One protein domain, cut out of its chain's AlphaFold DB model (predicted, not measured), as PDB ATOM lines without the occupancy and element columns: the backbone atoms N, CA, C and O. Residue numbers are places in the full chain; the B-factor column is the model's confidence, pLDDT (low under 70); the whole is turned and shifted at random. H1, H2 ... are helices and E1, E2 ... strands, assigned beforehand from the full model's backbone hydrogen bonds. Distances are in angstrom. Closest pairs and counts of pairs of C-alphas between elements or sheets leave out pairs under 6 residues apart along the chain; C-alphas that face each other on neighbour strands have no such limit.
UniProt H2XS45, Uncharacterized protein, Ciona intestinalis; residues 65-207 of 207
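What this domain is: This is residues 65 to 207 of the 207 residues of an uncharacterized protein of Ciona intestinalis (UniProt H2XS45). What does the model look like? A small four-stranded sheet has H2 covering one face, while H1 and H5, a steeply tilted pair that touch each other, graze the sheet. A long loop, residues 146 to 160, leads away from the sheet to the small H3 at the far end, and H4 leads back to H5. What is it made of? The printed part has 143 residues with named elements in the order E1 H1 E2 H2 E3 E4 H3 H4 H5, a mixed class of five helices and four strands with under half of the residues, 64, in them; the sheet, in the order E2 E1 E3 E4, is mixed. It is compact, with a radius of gyration of the C-alphas of 15.9 A and spans of 47 by 39 by 27 A.

How they stand to each other: How do the strands pair? Edge strand E2, residues 107 to 110, is parallel to E1, residues 78 to 82, with N 109 and O 79 within hydrogen-bond range at 2.8 A. E1 is parallel to E3, residues 130 to 133, with N 132 and O 80 at 2.7 A. E3 and edge strand E4, residues 143 to 145, form an antiparallel hairpin, with N 143 and O 133 at 2.7 A. Which helices are on the sheet? H2, residues 114 to 123, makes two layers with it, a helix on one face, over E1 and E3 at a height over the sheet of 9.4 A; its closest C-alphas to E1 are those of Leu 114 and Ala 82, 5.9 A apart. H1, residues 86 to 96, and H5, residues 180 to 194, only graze the sheet; they touch at a steep tilt of 60 degrees, opposite ways, the closest C-alphas being those of Thr 94 and Ala 190, 5.9 A apart. E1, H1 and E2 form a strand-helix-strand unit, two parallel neighbour strands with a helix between them in the chain, and E2, H2 and E3 a split one, with E1 between its strands; both crossovers are right-handed. What of the other helices? H4, residues 171 to 177, is close to but not clearly touching H5, with the closest C-alphas, those of Tyr 175 and Ala 181, 5.9 A apart; H3, residues 161 to 165, is only just apart from H4, at 8.2 A. Each O i to N i+4 pair is within hydrogen-bond range in H1, H2, H3 and H5, but 1 of 3 in H4, beside 3 of 4 O i to N i+3 pairs.

Where its parts are: Where do the elements begin and end? C-alpha 78, where E1 begins, is at (123.556, 134.099, 164.188), and C-alpha 194, where H5 ends, is at (131.487, 128.275, 142.906). How long are the longer ones? H5 measures 21.0 A, H1 15.6 A, H2 14.3 A and E1 13.4 A from first to last C-alpha.

The domain as a whole: How far does it reach? The two C-alphas farthest apart, those of Ala 86 and Leu 166, are 47.0 A apart, and the printed part has no cut. Which link is long, and where is confidence low? The link from E4 to H3 is long, with 15 residues; pLDDT is under 70 at residue 75, residues 99 to 105, residues 156 to 162 and residue 167.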
ATOM      1  N   ASP A  65     143.224 119.589 164.921       87.44
ATOM      2  CA  ASP A  65     142.586 119.807 163.621       87.44
ATOM      3  C   ASP A  65     141.871 121.162 163.645       87.44
ATOM      4  O   ASP A  65     141.112 121.454 164.580       87.44
ATOM      5  N   LEU A  66     142.108 121.991 162.630       87.25
ATOM      6  CA  LEU A  66     141.437 123.273 162.475       87.25
ATOM      7  C   LEU A  66     139.919 123.090 162.493       87.25
ATOM      8  O   LEU A  66     139.239 123.869 163.142       87.25
ATOM      9  N   PHE A  67     139.393 122.031 161.879       86.62
ATOM     10  CA  PHE A  67     137.955 121.765 161.778       86.62
ATOM     11  C   PHE A  67     137.414 120.884 162.910       86.62
ATOM     12  O   PHE A  67     136.312 120.341 162.823       86.62
ATOM     13  N   SER A  68     138.172 120.735 164.000       83.56
ATOM     14  CA  SER A  68     137.670 120.092 165.214       83.56
ATOM     15  C   SER A  68     136.566 120.930 165.869       83.56
ATOM     16  O   SER A  68     136.615 122.156 165.861       83.56
ATOM     17  N   ASN A  69     135.588 120.274 166.508       74.94
ATOM     18  CA  ASN A  69     134.414 120.929 167.117       74.94
ATOM     19  C   ASN A  69     134.741 122.094 168.072       74.94
ATOM     20  O   ASN A  69     133.919 122.983 168.255       74.94
ATOM     21  N   GLN A  70     135.919 122.074 168.699       72.94
ATOM     22  CA  GLN A  70     136.407 123.115 169.613       72.94
ATOM     23  C   GLN A  70     136.831 124.415 168.909       72.94
ATOM     24  O   GLN A  70     136.879 125.462 169.545       72.94
ATOM     25  N   ASN A  71     137.152 124.331 167.620       78.06
ATOM     26  CA  ASN A  71     137.592 125.444 166.788       78.06
ATOM     27  C   ASN A  71     136.473 125.940 165.865       78.06
ATOM     28  O   ASN A  71     136.645 126.955 165.207       78.06
ATOM     29  N   LEU A  72     135.338 125.236 165.788       80.56
ATOM     30  CA  LEU A  72     134.192 125.657 164.989       80.56
ATOM     31  C   LEU A  72     133.441 126.806 165.668       80.56
ATOM     32  O   LEU A  72     133.410 126.930 166.893       80.56
ATOM     33  N   VAL A  73     132.761 127.610 164.851       78.38
ATOM     34  CA  VAL A  73     131.788 128.585 165.347       78.38
ATOM     35  C   VAL A  73     130.715 127.856 166.169       78.38
ATOM     36  O   VAL A  73     130.217 126.806 165.763       78.38
ATOM     37  N   ALA A  74     130.358 128.414 167.330       72.88
ATOM     38  CA  ALA A  74     129.415 127.793 168.252       72.88
ATOM     39  C   ALA A  74     128.062 127.481 167.585       72.88
ATOM     40  O   ALA A  74     127.558 128.248 166.757       72.88
ATOM     41  N   ASN A  75     127.440 126.374 167.999       67.38
ATOM     42  CA  ASN A  75     126.091 126.022 167.559       67.38
ATOM     43  C   ASN A  75     125.110 127.161 167.890       67.38
ATOM     44  O   ASN A  75     125.183 127.743 168.972       67.38
ATOM     45  N   ASN A  76     124.187 127.449 166.968       71.81
ATOM     46  CA  ASN A  76     123.206 128.542 167.044       71.81
ATOM     47  C   ASN A  76     123.790 129.963 166.945       71.81
ATOM     48  O   ASN A  76     123.113 130.929 167.302       71.81
ATOM     49  N   THR A  77     125.021 130.120 166.453       80.31
ATOM     50  CA  THR A  77     125.527 131.456 166.118       80.31
ATOM     51  C   THR A  77     124.692 132.067 164.992       80.31
ATOM     52  O   THR A  77     124.418 131.419 163.980       80.31
ATOM     53  N   LEU A  78     124.275 133.317 165.187       89.12
ATOM     54  CA  LEU A  78     123.556 134.099 164.188       89.12
ATOM     55  C   LEU A  78     124.547 134.686 163.182       89.12
ATOM     56  O   LEU A  78     125.543 135.292 163.577       89.12
ATOM     57  N   PHE A  79     124.249 134.549 161.896       92.38
ATOM     58  CA  PHE A  79     125.058 135.108 160.821       92.38
ATOM     59  C   PHE A  79     124.323 136.246 160.139       92.38
ATOM     60  O   PHE A  79     123.181 136.106 159.710       92.38
ATOM     61  N   TYR A  80     124.984 137.388 160.041       95.56
ATOM     62  CA  TYR A  80     124.464 138.572 159.384       95.56
ATOM     63  C   TYR A  80     125.180 138.740 158.051       95.56
ATOM     64  O   TYR A  80     126.404 138.757 158.019       95.56
ATOM     65  N   VAL A  81     124.445 138.862 156.951       96.56
ATOM     66  CA  VAL A  81     125.047 138.979 155.615       96.56
ATOM     67  C   VAL A  81     124.564 140.253 154.942       96.56
ATOM     68  O   VAL A  81     123.365 140.515 154.901       96.56
ATOM     69  N   ALA A  82     125.486 141.053 154.411       96.38
ATOM     70  CA  ALA A  82     125.149 142.285 153.706       96.38
ATOM     71  C   ALA A  82     126.135 142.576 152.563       96.38
ATOM     72  O   ALA A  82     127.331 142.364 152.732       96.38
ATOM     73  N   PRO A  83     125.699 143.162 151.439       96.12
ATOM     74  CA  PRO A  83     124.316 143.250 150.971       96.12
ATOM     75  C   PRO A  83     123.759 141.874 150.548       96.12
ATOM     76  O   PRO A  83     124.523 140.943 150.312       96.12
ATOM     77  N   GLN A  84     122.437 141.754 150.408       94.44
ATOM     78  CA  GLN A  84     121.787 140.566 149.840       94.44
ATOM     79  C   GLN A  84     121.906 140.540 148.305       94.44
ATOM     80  O   GLN A  84     121.504 141.490 147.627       94.44
ATOM     81  N   PHE A  85     122.454 139.453 147.754       95.25
ATOM     82  CA  PHE A  85     122.520 139.175 146.314       95.25
ATOM     83  C   PHE A  85     122.645 137.666 146.052       95.25
ATOM     84  O   PHE A  85     123.027 136.908 146.941       95.25
ATOM     85  N   ALA A  86     122.336 137.237 144.825       94.50
ATOM     86  CA  ALA A  86     122.197 135.820 144.475       94.50
ATOM     87  C   ALA A  86     123.459 134.974 144.738       94.50
ATOM     88  O   ALA A  86     123.359 133.849 145.218       94.50
ATOM     89  N   GLU A  87     124.651 135.504 144.454       94.31
ATOM     90  CA  GLU A  87     125.906 134.768 144.671       94.31
ATOM     91  C   GLU A  87     126.249 134.629 146.162       94.31
ATOM     92  O   GLU A  87     126.770 133.591 146.562       94.31
ATOM     93  N   ALA A  88     125.912 135.614 147.004       94.25
ATOM     94  CA  ALA A  88     126.064 135.476 148.454       94.25
ATOM     95  C   ALA A  88     125.144 134.390 149.025       94.25
ATOM     96  O   ALA A  88     125.566 133.627 149.887       94.25
ATOM     97  N   GLU A  89     123.910 134.269 148.527       93.31
ATOM     98  CA  GLU A  89     123.007 133.180 148.926       93.31
ATOM     99  C   GLU A  89     123.554 131.813 148.491       93.31
ATOM    100  O   GLU A  89     123.549 130.859 149.270       93.31
ATOM    101  N   LEU A  90     124.095 131.722 147.271       94.19
ATOM    102  CA  LEU A  90     124.768 130.515 146.786       94.19
ATOM    103  C   LEU A  90     125.976 130.149 147.662       94.19
ATOM    104  O   LEU A  90     126.147 128.979 148.004       94.19
ATOM    105  N   LEU A  91     126.787 131.135 148.057       93.81
ATOM    106  CA  LEU A  91     127.939 130.943 148.936       93.81
ATOM    107  C   LEU A  91     127.526 130.348 150.283       93.81
ATOM    108  O   LEU A  91     128.092 129.346 150.712       93.81
ATOM    109  N   ILE A  92     126.508 130.922 150.921       91.94
ATOM    110  CA  ILE A  92     126.015 130.460 152.221       91.94
ATOM    111  C   ILE A  92     125.447 129.040 152.123       91.94
ATOM    112  O   ILE A  92     125.811 128.185 152.929       91.94
ATOM    113  N   ASN A  93     124.660 128.742 151.084       90.25
ATOM    114  CA  ASN A  93     124.162 127.387 150.827       90.25
ATOM    115  C   ASN A  93     125.304 126.380 150.593       90.25
ATOM    116  O   ASN A  93     125.224 125.229 151.022       90.25
ATOM    117  N   THR A  94     126.386 126.805 149.933       90.56
ATOM    118  CA  THR A  94     127.575 125.963 149.722       90.56
ATOM    119  C   THR A  94     128.269 125.652 151.050       90.56
ATOM    120  O   THR A  94     128.630 124.504 151.304       90.56
ATOM    121  N   ILE A  95     128.387 126.645 151.937       88.94
ATOM    122  CA  ILE A  95     128.977 126.487 153.275       88.94
ATOM    123  C   ILE A  95     128.128 125.556 154.154       88.94
ATOM    124  O   ILE A  95     128.679 124.707 154.858       88.94
ATOM    125  N   GLU A  96     126.798 125.656 154.105       85.75
ATOM    126  CA  GLU A  96     125.888 124.710 154.774       85.75
ATOM    127  C   GLU A  96     126.080 123.266 154.278       85.75
ATOM    128  O   GLU A  96     125.962 122.311 155.051       85.75
ATOM    129  N   GLY A  97     126.454 123.103 153.005       84.56
ATOM    130  CA  GLY A  97     126.757 121.818 152.380       84.56
ATOM    131  C   GLY A  97     127.977 121.088 152.956       84.56
ATOM    132  O   GLY A  97     128.059 119.867 152.827       84.56
ATOM    133  N   PHE A  98     128.893 121.773 153.654       82.94
ATOM    134  CA  PHE A  98     130.108 121.175 154.237       82.94
ATOM    135  C   PHE A  98     129.868 120.356 155.521       82.94
ATOM    136  O   PHE A  98     130.710 120.298 156.414       82.94
ATOM    137  N   SER A  99     128.724 119.684 155.645       67.75
ATOM    138  CA  SER A  99     128.431 118.764 156.753       67.75
ATOM    139  C   SER A  99     129.443 117.598 156.798       67.75
ATOM    140  O   SER A  99     129.722 117.012 155.751       67.75
ATOM    141  N   PRO A 100     130.006 117.211 157.967       66.00
ATOM    142  CA  PRO A 100     129.667 117.624 159.336       66.00
ATOM    143  C   PRO A 100     130.466 118.828 159.869       66.00
ATOM    144  O   PRO A 100     130.351 119.141 161.050       66.00
ATOM    145  N   MET A 101     131.302 119.453 159.038       68.75
ATOM    146  CA  MET A 101     132.242 120.514 159.426       68.75
ATOM    147  C   MET A 101     131.563 121.887 159.512       68.75
ATOM    148  O   MET A 101     132.089 122.788 160.151       68.75
ATOM    149  N   SER A 102     130.391 122.044 158.898       66.19
ATOM    150  CA  SER A 102     129.591 123.268 158.952       66.19
ATOM    151  C   SER A 102     128.864 123.433 160.302       66.19
ATOM    152  O   SER A 102     128.426 122.429 160.882       66.19
ATOM    153  N   PRO A 103     128.680 124.669 160.810       63.91
ATOM    154  CA  PRO A 103     127.844 124.917 161.980       63.91
ATOM    155  C   PRO A 103     126.434 124.358 161.753       63.91
ATOM    156  O   PRO A 103     125.728 124.748 160.821       63.91
ATOM    157  N   LYS A 104     125.998 123.421 162.603       59.53
ATOM    158  CA  LYS A 104     124.645 122.858 162.497       59.53
ATOM    159  C   LYS A 104     123.616 123.956 162.777       59.53
ATOM    160  O   LYS A 104     123.671 124.587 163.830       59.53
ATOM    161  N   ASN A 105     122.645 124.108 161.873       65.81
ATOM    162  CA  ASN A 105     121.565 125.102 161.944       65.81
ATOM    163  C   ASN A 105     122.064 126.556 161.873       65.81
ATOM    164  O   ASN A 105     121.763 127.375 162.746       65.81
ATOM    165  N   LEU A 106     122.824 126.868 160.819       74.19
ATOM    166  CA  LEU A 106     123.154 128.237 160.427       74.19
ATOM    167  C   LEU A 106     121.873 129.081 160.356       74.19
ATOM    168  O   LEU A 106     120.980 128.838 159.554       74.19
ATOM    169  N   THR A 107     121.752 130.059 161.253       86.56
ATOM    170  CA  THR A 107     120.644 131.017 161.221       86.56
ATOM    171  C   THR A 107     121.161 132.293 160.587       86.56
ATOM    172  O   THR A 107     121.901 133.047 161.221       86.56
ATOM    173  N   VAL A 108     120.801 132.506 159.324       91.12
ATOM    174  CA  VAL A 108     121.326 133.607 158.514       91.12
ATOM    175  C   VAL A 108     120.252 134.672 158.323       91.12
ATOM    176  O   VAL A 108     119.124 134.373 157.939       91.12
ATOM    177  N   THR A 109     120.605 135.928 158.576       94.81
ATOM    178  CA  THR A 109     119.757 137.089 158.297       94.81
ATOM    179  C   THR A 109     120.453 138.006 157.304       94.81
ATOM    180  O   THR A 109     121.583 138.445 157.539       94.81
ATOM    181  N   TYR A 110     119.764 138.320 156.215       95.75
ATOM    182  CA  TYR A 110     120.284 139.169 155.153       95.75
ATOM    183  C   TYR A 110     119.859 140.627 155.349       95.75
ATOM    184  O   TYR A 110     118.752 140.908 155.811       95.75
ATOM    185  N   PHE A 111     120.735 141.553 154.970       96.69
ATOM    186  CA  PHE A 111     120.505 142.996 155.002       96.69
ATOM    187  C   PHE A 111     120.849 143.621 153.651       96.69
ATOM    188  O   PHE A 111     121.674 143.097 152.902       96.69
ATOM    189  N   ASN A 112     120.268 144.782 153.339       95.00
ATOM    190  CA  ASN A 112     120.547 145.463 152.072       95.00
ATOM    191  C   ASN A 112     121.819 146.309 152.127       95.00
ATOM    192  O   ASN A 112     122.447 146.548 151.096       95.00
ATOM    193  N   THR A 113     122.201 146.790 153.315       95.06
ATOM    194  CA  THR A 113     123.358 147.674 153.496       95.06
ATOM    195  C   THR A 113     124.167 147.316 154.739       95.06
ATOM    196  O   THR A 113     123.648 146.745 155.699       95.06
ATOM    197  N   LEU A 114     125.444 147.715 154.750       95.25
ATOM    198  CA  LEU A 114     126.299 147.607 155.937       95.25
ATOM    199  C   LEU A 114     125.688 148.334 157.142       95.25
ATOM    200  O   LEU A 114     125.755 147.839 158.260       95.25
ATOM    201  N   LEU A 115     125.071 149.495 156.909       96.06
ATOM    202  CA  LEU A 115     124.494 150.309 157.972       96.06
ATOM    203  C   LEU A 115     123.336 149.587 158.673       96.06
ATOM    204  O   LEU A 115     123.283 149.592 159.897       96.06
ATOM    205  N   GLU A 116     122.442 148.944 157.917       96.12
ATOM    206  CA  GLU A 116     121.350 148.127 158.471       96.12
ATOM    207  C   GLU A 116     121.876 146.939 159.282       96.12
ATOM    208  O   GLU A 116     121.373 146.638 160.365       96.12
ATOM    209  N   MET A 117     122.932 146.293 158.789       95.81
ATOM    210  CA  MET A 117     123.584 145.198 159.496       95.81
ATOM    211  C   MET A 117     124.202 145.670 160.822       95.81
ATOM    212  O   MET A 117     124.058 145.019 161.857       95.81
ATOM    213  N   GLU A 118     124.865 146.829 160.822       94.06
ATOM    214  CA  GLU A 118     125.480 147.411 162.017       94.06
ATOM    215  C   GLU A 118     124.441 147.915 163.028       94.06
ATOM    216  O   GLU A 118     124.652 147.789 164.238       94.06
ATOM    217  N   THR A 119     123.313 148.473 162.580       94.88
ATOM    218  CA  THR A 119     122.224 148.876 163.484       94.88
ATOM    219  C   THR A 119     121.551 147.659 164.111       94.88
ATOM    220  O   THR A 119     121.315 147.664 165.320       94.88
ATOM    221  N   ALA A 120     121.331 146.588 163.343       93.94
ATOM    222  CA  ALA A 120     120.824 145.320 163.861       93.94
ATOM    223  C   ALA A 120     121.799 144.661 164.851       93.94
ATOM    224  O   ALA A 120     121.372 144.151 165.890       93.94
ATOM    225  N   TYR A 121     123.109 144.715 164.581       92.69
ATOM    226  CA  TYR A 121     124.139 144.258 165.520       92.69
ATOM    227  C   TYR A 121     124.072 145.043 166.832       92.69
ATOM    228  O   TYR A 121     124.056 144.448 167.905       92.69
ATOM    229  N   LYS A 122     123.985 146.377 166.770       91.75
ATOM    230  CA  LYS A 122     123.899 147.228 167.969       91.75
ATOM    231  C   LYS A 122     122.629 146.970 168.779       91.75
ATOM    232  O   LYS A 122     122.685 147.025 170.003       91.75
ATOM    233  N   ALA A 123     121.507 146.679 168.121       92.75
ATOM    234  CA  ALA A 123     120.252 146.349 168.793       92.75
ATOM    235  C   ALA A 123     120.303 144.986 169.510       92.75
ATOM    236  O   ALA A 123     119.735 144.845 170.588       92.75
ATOM    237  N   ASN A 124     121.012 144.007 168.935       88.69
ATOM    238  CA  ASN A 124     121.045 142.618 169.406       88.69
ATOM    239  C   ASN A 124     122.463 142.128 169.743       88.69
ATOM    240  O   ASN A 124     122.785 140.955 169.545       88.69
ATOM    241  N   SER A 125     123.322 143.000 170.278       85.25
ATOM    242  CA  SER A 125     124.744 142.686 170.488       85.25
ATOM    243  C   SER A 125     124.977 141.528 171.463       85.25
ATOM    244  O   SER A 125     126.016 140.885 171.415       85.25
ATOM    245  N   VAL A 126     124.001 141.237 172.330       85.31
ATOM    246  CA  VAL A 126     124.033 140.124 173.295       85.31
ATOM    247  C   VAL A 126     124.112 138.761 172.602       85.31
ATOM    248  O   VAL A 126     124.701 137.832 173.144       85.31
ATOM    249  N   LEU A 127     123.542 138.640 171.400       84.06
ATOM    250  CA  LEU A 127     123.524 137.388 170.642       84.06
ATOM    251  C   LEU A 127     124.840 137.124 169.900       84.06
ATOM    252  O   LEU A 127     124.971 136.074 169.279       84.06
ATOM    253  N   ASN A 128     125.800 138.056 169.968       87.25
ATOM    254  CA  ASN A 128     127.115 137.948 169.341       87.25
ATOM    255  C   ASN A 128     127.067 137.485 167.866       87.25
ATOM    256  O   ASN A 128     127.782 136.545 167.509       87.25
ATOM    257  N   PRO A 129     126.233 138.102 167.002       90.94
ATOM    258  CA  PRO A 129     126.142 137.675 165.613       90.94
ATOM    259  C   PRO A 129     127.458 137.933 164.868       90.94
ATOM    260  O   PRO A 129     128.124 138.948 165.094       90.94
ATOM    261  N   ILE A 130     127.808 137.026 163.957       92.56
ATOM    262  CA  ILE A 130     128.964 137.154 163.063       92.56
ATOM    263  C   ILE A 130     128.486 137.741 161.739       92.56
ATOM    264  O   ILE A 130     127.575 137.218 161.109       92.56
ATOM    265  N   GLY A 131     129.101 138.837 161.308       94.12
ATOM    266  CA  GLY A 131     128.790 139.494 160.047       94.12
ATOM    267  C   GLY A 131     129.697 139.050 158.901       94.12
ATOM    268  O   GLY A 131     130.904 138.899 159.083       94.12
ATOM    269  N   ILE A 132     129.130 138.927 157.706       95.75
ATOM    270  CA  ILE A 132     129.833 138.786 156.432       95.75
ATOM    271  C   ILE A 132     129.382 139.950 155.555       95.75
ATOM    272  O   ILE A 132     128.207 140.065 155.202       95.75
ATOM    273  N   PHE A 133     130.308 140.849 155.243       97.00
ATOM    274  CA  PHE A 133     130.039 142.025 154.426       97.00
ATOM    275  C   PHE A 133     130.755 141.930 153.081       97.00
ATOM    276  O   PHE A 133     131.955 141.692 153.074       97.00
ATOM    277  N   PHE A 134     130.058 142.179 151.975       96.88
ATOM    278  CA  PHE A 134     130.623 142.211 150.622       96.88
ATOM    279  C   PHE A 134     130.631 143.653 150.083       96.88
ATOM    280  O   PHE A 134     129.607 144.105 149.551       96.88
ATOM    281  N   PRO A 135     131.743 144.409 150.204       94.06
ATOM    282  CA  PRO A 135     131.794 145.827 149.838       94.06
ATOM    283  C   PRO A 135     131.378 146.104 148.393       94.06
ATOM    284  O   PRO A 135     130.641 147.054 148.129       94.06
ATOM    285  N   ASN A 136     131.811 145.242 147.472       93.56
ATOM    286  CA  ASN A 136     131.635 145.417 146.033       93.56
ATOM    287  C   ASN A 136     130.534 144.527 145.426       93.56
ATOM    288  O   ASN A 136     130.498 144.368 144.208       93.56
ATOM    289  N   LYS A 137     129.626 143.958 146.241       92.50
ATOM    290  CA  LYS A 137     128.604 142.984 145.783       92.50
ATOM    291  C   LYS A 137     129.204 141.819 144.982       92.50
ATOM    292  O   LYS A 137     128.628 141.376 143.995       92.50
ATOM    293  N   SER A 138     130.378 141.362 145.397       93.75
ATOM    294  CA  SER A 138     131.088 140.227 144.818       93.75
ATOM    295  C   SER A 138     131.548 139.337 145.959       93.75
ATOM    296  O   SER A 138     131.942 139.845 147.007       93.75
ATOM    297  N   ILE A 139     131.492 138.022 145.756       94.06
ATOM    298  CA  ILE A 139     131.979 137.044 146.735       94.06
ATOM    299  C   ILE A 139     133.509 137.053 146.881       94.06
ATOM    300  O   ILE A 139     134.011 136.565 147.887       94.06
ATOM    301  N   ASP A 140     134.238 137.649 145.931       92.06
ATOM    302  CA  ASP A 140     135.709 137.707 145.927       92.06
ATOM    303  C   ASP A 140     136.275 138.785 146.864       92.06
ATOM    304  O   ASP A 140     137.454 138.762 147.214       92.06
ATOM    305  N   ASP A 141     135.440 139.745 147.264       94.44
ATOM    306  CA  ASP A 141     135.797 140.824 148.177       94.44
ATOM    307  C   ASP A 141     134.819 140.818 149.349       94.44
ATOM    308  O   ASP A 141     133.671 141.260 149.232       94.44
ATOM    309  N   TYR A 142     135.270 140.273 150.477       95.44
ATOM    310  CA  TYR A 142     134.456 140.111 151.671       95.44
ATOM    311  C   TYR A 142     135.201 140.517 152.942       95.44
ATOM    312  O   TYR A 142     136.426 140.492 153.042       95.44
ATOM    313  N   MET A 143     134.426 140.885 153.957       94.88
ATOM    314  CA  MET A 143     134.905 141.248 155.280       94.88
ATOM    315  C   MET A 143     134.132 140.468 156.334       94.88
ATOM    316  O   MET A 143     132.905 140.554 156.413       94.88
ATOM    317  N   LEU A 144     134.861 139.777 157.203       94.06
ATOM    318  CA  LEU A 144     134.295 139.156 158.391       94.06
ATOM    319  C   LEU A 144     134.218 140.167 159.539       94.06
ATOM    320  O   LEU A 144     135.170 140.896 159.822       94.06
ATOM    321  N   ARG A 145     133.075 140.209 160.217       92.25
ATOM    322  CA  ARG A 145     132.804 141.078 161.365       92.25
ATOM    323  C   ARG A 145     132.485 140.203 162.567       92.25
ATOM    324  O   ARG A 145     131.425 139.596 162.631       92.25
ATOM    325  N   PHE A 146     133.403 140.150 163.520       91.25
ATOM    326  CA  PHE A 146     133.225 139.391 164.754       91.25
ATOM    327  C   PHE A 146     132.912 140.321 165.931       91.25
ATOM    328  O   PHE A 146     133.289 141.499 165.900       91.25
ATOM    329  N   PRO A 147     132.262 139.803 166.987       89.12
ATOM    330  CA  PRO A 147     132.106 140.527 168.239       89.12
ATOM    331  C   PRO A 147     133.458 140.973 168.804       89.12
ATOM    332  O   PRO A 147     134.459 140.263 168.708       89.12
ATOM    333  N   PHE A 148     133.479 142.144 169.444       83.25
ATOM    334  CA  PHE A 148     134.708 142.772 169.951       83.25
ATOM    335  C   PHE A 148     135.502 141.886 170.925       83.25
ATOM    336  O   PHE A 148     136.719 141.989 171.001       83.25
ATOM    337  N   THR A 149     134.828 141.012 171.671       83.00
ATOM    338  CA  THR A 149     135.453 140.111 172.649       83.00
ATOM    339  C   THR A 149     135.940 138.794 172.046       83.00
ATOM    340  O   THR A 149     136.636 138.044 172.728       83.00
ATOM    341  N   SER A 150     135.573 138.489 170.799       86.62
ATOM    342  CA  SER A 150     135.881 137.210 170.150       86.62
ATOM    343  C   SER A 150     137.242 137.199 169.463       86.62
ATOM    344  O   SER A 150     137.814 136.129 169.283       86.62
ATOM    345  N   LEU A 151     137.758 138.369 169.081       88.38
ATOM    346  CA  LEU A 151     139.033 138.523 168.385       88.38
ATOM    347  C   LEU A 151     139.986 139.417 169.185       88.38
ATOM    348  O   LEU A 151     139.536 140.299 169.918       88.38
ATOM    349  N   PRO A 152     141.307 139.217 169.053       84.94
ATOM    350  CA  PRO A 152     142.270 140.078 169.714       84.94
ATOM    351  C   PRO A 152     142.231 141.488 169.111       84.94
ATOM    352  O   PRO A 152     141.948 141.684 167.929       84.94
ATOM    353  N   SER A 153     142.539 142.484 169.940       80.56
ATOM    354  CA  SER A 153     142.622 143.876 169.497       80.56
ATOM    355  C   SER A 153     143.780 144.069 168.519       80.56
ATOM    356  O   SER A 153     144.911 143.675 168.799       80.56
ATOM    357  N   SER A 154     143.517 144.759 167.409       73.69
ATOM    358  CA  SER A 154     144.548 145.164 166.447       73.69
ATOM    359  C   SER A 154     145.446 146.301 166.953       73.69
ATOM    360  O   SER A 154     146.484 146.569 166.355       73.69
ATOM    361  N   ALA A 155     145.071 146.977 168.046       71.75
ATOM    362  CA  ALA A 155     145.810 148.122 168.579       71.75
ATOM    363  C   ALA A 155     146.986 147.730 169.494       71.75
ATOM    364  O   ALA A 155     147.889 148.532 169.721       71.75
ATOM    365  N   THR A 156     146.981 146.512 170.040       64.00
ATOM    366  CA  THR A 156     147.991 146.038 170.995       64.00
ATOM    367  C   THR A 156     148.947 145.062 170.323       64.00
ATOM    368  O   THR A 156     148.643 143.879 170.211       64.00
ATOM    369  N   TYR A 157     150.116 145.559 169.909       61.12
ATOM    370  CA  TYR A 157     151.218 144.734 169.389       61.12
ATOM    371  C   TYR A 157     152.237 144.338 170.478       61.12
ATOM    372  O   TYR A 157     153.211 143.646 170.205       61.12
ATOM    373  N   ASP A 158     152.021 144.765 171.725       61.12
ATOM    374  CA  ASP A 158     152.960 144.575 172.841       61.12
ATOM    375  C   ASP A 158     152.783 143.218 173.549       61.12
ATOM    376  O   ASP A 158     152.780 143.115 174.775       61.12
ATOM    377  N   PHE A 159     152.564 142.151 172.776       66.25
ATOM    378  CA  PHE A 159     152.549 140.793 173.314       66.25
ATOM    379  C   PHE A 159     153.839 140.085 172.919       66.25
ATOM    380  O   PHE A 159     154.108 139.872 171.739       66.25
ATOM    381  N   SER A 160     154.656 139.706 173.905       67.88
ATOM    382  CA  SER A 160     155.908 139.016 173.604       67.88
ATOM    383  C   SER A 160     155.629 137.637 172.989       67.88
ATOM    384  O   SER A 160     154.975 136.789 173.601       67.88
ATOM    385  N   GLU A 161     156.165 137.385 171.789       68.00
ATOM    386  CA  GLU A 161     156.059 136.090 171.092       68.00
ATOM    387  C   GLU A 161     156.535 134.922 171.971       68.00
ATOM    388  O   GLU A 161     156.028 133.800 171.894       68.00
ATOM    389  N   ARG A 162     157.498 135.209 172.856       68.00
ATOM    390  CA  ARG A 162     158.039 134.269 173.838       68.00
ATOM    391  C   ARG A 162     156.940 133.693 174.732       68.00
ATOM    392  O   ARG A 162     156.967 132.498 174.998       68.00
ATOM    393  N   ASN A 163     155.962 134.494 175.150       71.31
ATOM    394  CA  ASN A 163     154.885 134.017 176.016       71.31
ATOM    395  C   ASN A 163     153.981 133.011 175.289       71.31
ATOM    396  O   ASN A 163     153.682 131.962 175.856       71.31
ATOM    397  N   CYS A 164     153.629 133.269 174.022       74.75
ATOM    398  CA  CYS A 164     152.825 132.335 173.220       74.75
ATOM    399  C   CYS A 164     153.518 130.973 173.068       74.75
ATOM    400  O   CYS A 164     152.882 129.932 173.203       74.75
ATOM    401  N   ARG A 165     154.841 130.966 172.854       70.62
ATOM    402  CA  ARG A 165     155.626 129.728 172.691       70.62
ATOM    403  C   ARG A 165     155.848 128.949 173.988       70.62
ATOM    404  O   ARG A 165     156.140 127.762 173.938       70.62
ATOM    405  N   LEU A 166     155.719 129.601 175.142       70.81
ATOM    406  CA  LEU A 166     155.882 128.981 176.463       70.81
ATOM    407  C   LEU A 166     154.557 128.454 177.046       70.81
ATOM    408  O   LEU A 166     154.483 128.176 178.241       70.81
ATOM    409  N   GLY A 167     153.508 128.335 176.224       65.75
ATOM    410  CA  GLY A 167     152.206 127.807 176.642       65.75
ATOM    411  C   GLY A 167     151.369 128.773 177.485       65.75
ATOM    412  O   GLY A 167     150.401 128.351 178.114       65.75
ATOM    413  N   GLN A 168     151.722 130.063 177.521       72.88
ATOM    414  CA  GLN A 168     150.850 131.089 178.099       72.88
ATOM    415  C   GLN A 168     149.677 131.375 177.146       72.88
ATOM    416  O   GLN A 168     149.833 131.213 175.932       72.88
ATOM    417  N   PRO A 169     148.514 131.825 177.658       73.75
ATOM    418  CA  PRO A 169     147.378 132.186 176.815       73.75
ATOM    419  C   PRO A 169     147.795 133.248 175.793       73.75
ATOM    420  O   PRO A 169     148.121 134.383 176.142       73.75
ATOM    421  N   CYS A 170     147.816 132.845 174.524       80.94
ATOM    422  CA  CYS A 170     148.209 133.688 173.409       80.94
ATOM    423  C   CYS A 170     146.958 134.345 172.812       80.94
ATOM    424  O   CYS A 170     146.055 133.618 172.390       80.94
ATOM    425  N   PRO A 171     146.890 135.685 172.706       84.06
ATOM    426  CA  PRO A 171     145.758 136.360 172.073       84.06
ATOM    427  C   PRO A 171     145.493 135.883 170.639       84.06
ATOM    428  O   PRO A 171     144.344 135.839 170.214       84.06
ATOM    429  N   ALA A 172     146.534 135.460 169.912       81.12
ATOM    430  CA  ALA A 172     146.398 134.912 168.563       81.12
ATOM    431  C   ALA A 172     145.559 133.621 168.513       81.12
ATOM    432  O   ALA A 172     144.880 133.380 167.518       81.12
ATOM    433  N   ASN A 173     145.527 132.831 169.595       83.12
ATOM    434  CA  ASN A 173     144.725 131.605 169.656       83.12
ATOM    435  C   ASN A 173     143.223 131.894 169.558       83.12
ATOM    436  O   ASN A 173     142.466 131.020 169.149       83.12
ATOM    437  N   LEU A 174     142.789 133.123 169.865       87.31
ATOM    438  CA  LEU A 174     141.395 133.526 169.702       87.31
ATOM    439  C   LEU A 174     140.935 133.442 168.241       87.31
ATOM    440  O   LEU A 174     139.773 133.135 168.010       87.31
ATOM    441  N   TYR A 175     141.812 133.622 167.244       88.00
ATOM    442  CA  TYR A 175     141.442 133.415 165.834       88.00
ATOM    443  C   TYR A 175     141.113 131.950 165.506       88.00
ATOM    444  O   TYR A 175     140.331 131.685 164.593       88.00
ATOM    445  N   LEU A 176     141.683 131.006 166.259       87.38
ATOM    446  CA  LEU A 176     141.377 129.582 166.138       87.38
ATOM    447  C   LEU A 176     140.098 129.250 166.908       87.38
ATOM    448  O   LEU A 176     139.146 128.742 166.330       87.38
ATOM    449  N   THR A 177     140.038 129.601 168.195       85.62
ATOM    450  CA  THR A 177     138.934 129.191 169.077       85.62
ATOM    451  C   THR A 177     137.631 129.957 168.843       85.62
ATOM    452  O   THR A 177     136.578 129.503 169.273       85.62
ATOM    453  N   SER A 178     137.666 131.130 168.200       88.00
ATOM    454  CA  SER A 178     136.449 131.869 167.814       88.00
ATOM    455  C   SER A 178     135.760 131.304 166.570       88.00
ATOM    456  O   SER A 178     134.657 131.736 166.238       88.00
ATOM    457  N   GLY A 179     136.411 130.385 165.852       88.94
ATOM    458  CA  GLY A 179     135.951 129.903 164.555       88.94
ATOM    459  C   GLY A 179     136.174 130.868 163.397       88.94
ATOM    460  O   GLY A 179     135.691 130.614 162.294       88.94
ATOM    461  N   PHE A 180     136.940 131.944 163.599       91.44
ATOM    462  CA  PHE A 180     137.350 132.839 162.516       91.44
ATOM    463  C   PHE A 180     138.123 132.086 161.430       91.44
ATOM    464  O   PHE A 180     137.730 132.115 160.266       91.44
ATOM    465  N   ALA A 181     139.178 131.359 161.809       91.62
ATOM    466  CA  ALA A 181     140.019 130.644 160.851       91.62
ATOM    467  C   ALA A 181     139.255 129.522 160.126       91.62
ATOM    468  O   ALA A 181     139.428 129.336 158.922       91.62
ATOM    469  N   THR A 182     138.365 128.810 160.827       90.50
ATOM    470  CA  THR A 182     137.514 127.781 160.209       90.50
ATOM    471  C   THR A 182     136.520 128.382 159.229       90.50
ATOM    472  O   THR A 182     136.356 127.853 158.134       90.50
ATOM    473  N   LEU A 183     135.873 129.492 159.601       90.56
ATOM    474  CA  LEU A 183     134.892 130.164 158.755       90.56
ATOM    475  C   LEU A 183     135.557 130.733 157.502       90.56
ATOM    476  O   LEU A 183     135.029 130.562 156.409       90.56
ATOM    477  N   GLN A 184     136.728 131.354 157.652       92.69
ATOM    478  CA  GLN A 184     137.504 131.858 156.525       92.69
ATOM    479  C   GLN A 184     137.883 130.721 155.564       92.69
ATOM    480  O   GLN A 184     137.613 130.814 154.371       92.69
ATOM    481  N   ALA A 185     138.405 129.604 156.081       91.88
ATOM    482  CA  ALA A 185     138.749 128.452 155.250       91.88
ATOM    483  C   ALA A 185     137.524 127.847 154.532       91.88
ATOM    484  O   ALA A 185     137.634 127.418 153.381       91.88
ATOM    485  N   MET A 186     136.352 127.831 155.178       90.44
ATOM    486  CA  MET A 186     135.099 127.392 154.553       90.44
ATOM    487  C   MET A 186     134.643 128.342 153.448       90.44
ATOM    488  O   MET A 186     134.283 127.873 152.373       90.44
ATOM    489  N   ILE A 187     134.667 129.655 153.690       92.62
ATOM    490  CA  ILE A 187     134.292 130.661 152.690       92.62
ATOM    491  C   ILE A 187     135.209 130.554 151.475       92.62
ATOM    492  O   ILE A 187     134.711 130.422 150.361       92.62
ATOM    493  N   ASP A 188     136.525 130.523 151.682       93.19
ATOM    494  CA  ASP A 188     137.494 130.443 150.588       93.19
ATOM    495  C   ASP A 188     137.301 129.150 149.776       93.19
ATOM    496  O   ASP A 188     137.264 129.178 148.546       93.19
ATOM    497  N   THR A 189     137.067 128.018 150.450       92.12
ATOM    498  CA  THR A 189     136.772 126.746 149.769       92.12
ATOM    499  C   THR A 189     135.454 126.807 148.987       92.12
ATOM    500  O   THR A 189     135.377 126.292 147.871       92.12
ATOM    501  N   ALA A 190     134.418 127.446 149.534       92.06
ATOM    502  CA  ALA A 190     133.134 127.612 148.858       92.06
ATOM    503  C   ALA A 190     133.244 128.527 147.628       92.06
ATOM    504  O   ALA A 190     132.716 128.180 146.572       92.06
ATOM    505  N   ILE A 191     133.980 129.641 147.721       94.00
ATOM    506  CA  ILE A 191     134.266 130.528 146.580       94.00
ATOM    507  C   ILE A 191     134.956 129.734 145.468       94.00
ATOM    508  O   ILE A 191     134.522 129.779 144.316       94.00
ATOM    509  N   MET A 192     135.974 128.939 145.809       92.81
ATOM    510  CA  MET A 192     136.684 128.103 144.835       92.81
ATOM    511  C   MET A 192     135.753 127.105 144.131       92.81
ATOM    512  O   MET A 192     135.835 126.946 142.912       92.81
ATOM    513  N   GLN A 193     134.837 126.467 144.866       90.94
ATOM    514  CA  GLN A 193     133.852 125.551 144.283       90.94
ATOM    515  C   GLN A 193     132.867 126.265 143.351       90.94
ATOM    516  O   GLN A 193     132.585 125.759 142.264       90.94
ATOM    517  N   ILE A 194     132.385 127.451 143.733       92.31
ATOM    518  CA  ILE A 194     131.487 128.275 142.906       92.31
ATOM    519  C   ILE A 194     132.180 128.715 141.612       92.31
ATOM    520  O   ILE A 194     131.565 128.730 140.546       92.31
ATOM    521  N   GLN A 195     133.480 128.994 141.674       91.31
ATOM    522  CA  GLN A 195     134.306 129.322 140.511       91.31
ATOM    523  C   GLN A 195     134.686 128.096 139.658       91.31
ATOM    524  O   GLN A 195     135.527 128.197 138.764       91.31
ATOM    525  N   ASN A 196     134.061 126.935 139.891       87.12
ATOM    526  CA  ASN A 196     134.329 125.663 139.215       87.12
ATOM    527  C   ASN A 196     135.777 125.167 139.359       87.12
ATOM    528  O   ASN A 196     136.250 124.362 138.552       87.12
ATOM    529  N   VAL A 197     136.488 125.605 140.398       86.88
ATOM    530  CA  VAL A 197     137.784 125.036 140.752       86.88
ATOM    531  C   VAL A 197     137.512 123.814 141.625       86.88
ATOM    532  O   VAL A 197     137.080 123.923 142.771       86.88
ATOM    533  N   SER A 198     137.733 122.619 141.071       78.12
ATOM    534  CA  SER A 198     137.566 121.371 141.819       78.12
ATOM    535  C   SER A 198     138.646 121.265 142.893       78.12
ATOM    536  O   SER A 198     139.784 120.889 142.609       78.12
ATOM    537  N   VAL A 199     138.290 121.627 144.127       81.31
ATOM    538  CA  VAL A 199     139.180 121.566 145.287       81.31
ATOM    539  C   VAL A 199     138.510 120.794 146.408       81.31
ATOM    540  O   VAL A 199     137.361 121.047 146.779       81.31
ATOM    541  N   ALA A 200     139.240 119.802 146.918       83.06
ATOM    542  CA  ALA A 200     138.849 119.071 148.108       83.06
ATOM    543  C   ALA A 200     138.950 119.988 149.329       83.06
ATOM    544  O   ALA A 200     139.857 120.817 149.415       83.06
ATOM    545  N   PHE A 201     138.043 119.809 150.286       81.56
ATOM    546  CA  PHE A 201     138.091 120.550 151.539       81.56
ATOM    547  C   PHE A 201     139.441 120.316 152.245       81.56
ATOM    548  O   PHE A 201     139.888 119.163 152.325       81.56
ATOM    549  N   PRO A 202     140.126 121.372 152.712       84.44
ATOM    550  CA  PRO A 202     141.486 121.241 153.210       84.44
ATOM    551  C   PRO A 202     141.523 120.494 154.551       84.44
ATOM    552  O   PRO A 202     140.660 120.673 155.404       84.44
ATOM    553  N   SER A 203     142.560 119.680 154.759       85.12
ATOM    554  CA  SER A 203     142.891 119.116 156.073       85.12
ATOM    555  C   SER A 203     144.025 119.941 156.669       85.12
ATOM    556  O   SER A 203     145.130 119.958 156.124       85.12
ATOM    557  N   ILE A 204     143.734 120.679 157.742       86.44
ATOM    558  CA  ILE A 204     144.671 121.629 158.350       86.44
ATOM    559  C   ILE A 204     144.859 121.253 159.814       86.44
ATOM    560  O   ILE A 204     143.896 121.206 160.574       86.44
ATOM    561  N   THR A 205     146.105 121.018 160.220       86.50
ATOM    562  CA  THR A 205     146.477 120.796 161.618       86.50
ATOM    563  C   THR A 205     147.299 121.969 162.134       86.50
ATOM    564  O   THR A 205     148.186 122.479 161.451       86.50
ATOM    565  N   VAL A 206     146.982 122.409 163.347       81.69
ATOM    566  CA  VAL A 206     147.619 123.541 164.021       81.69
ATOM    567  C   VAL A 206     148.355 123.028 165.251       81.69
ATOM    568  O   VAL A 206     147.829 122.175 165.969       81.69
ATOM    569  N   GLN A 207     149.571 123.527 165.469       71.75
ATOM    570  CA  GLN A 207     150.463 123.159 166.568       71.75
ATOM    571  C   GLN A 207     150.828 124.381 167.406       71.75
ATOM    572  O   GLN A 207     151.041 125.455 166.798       71.75
TER     573      GLN A 207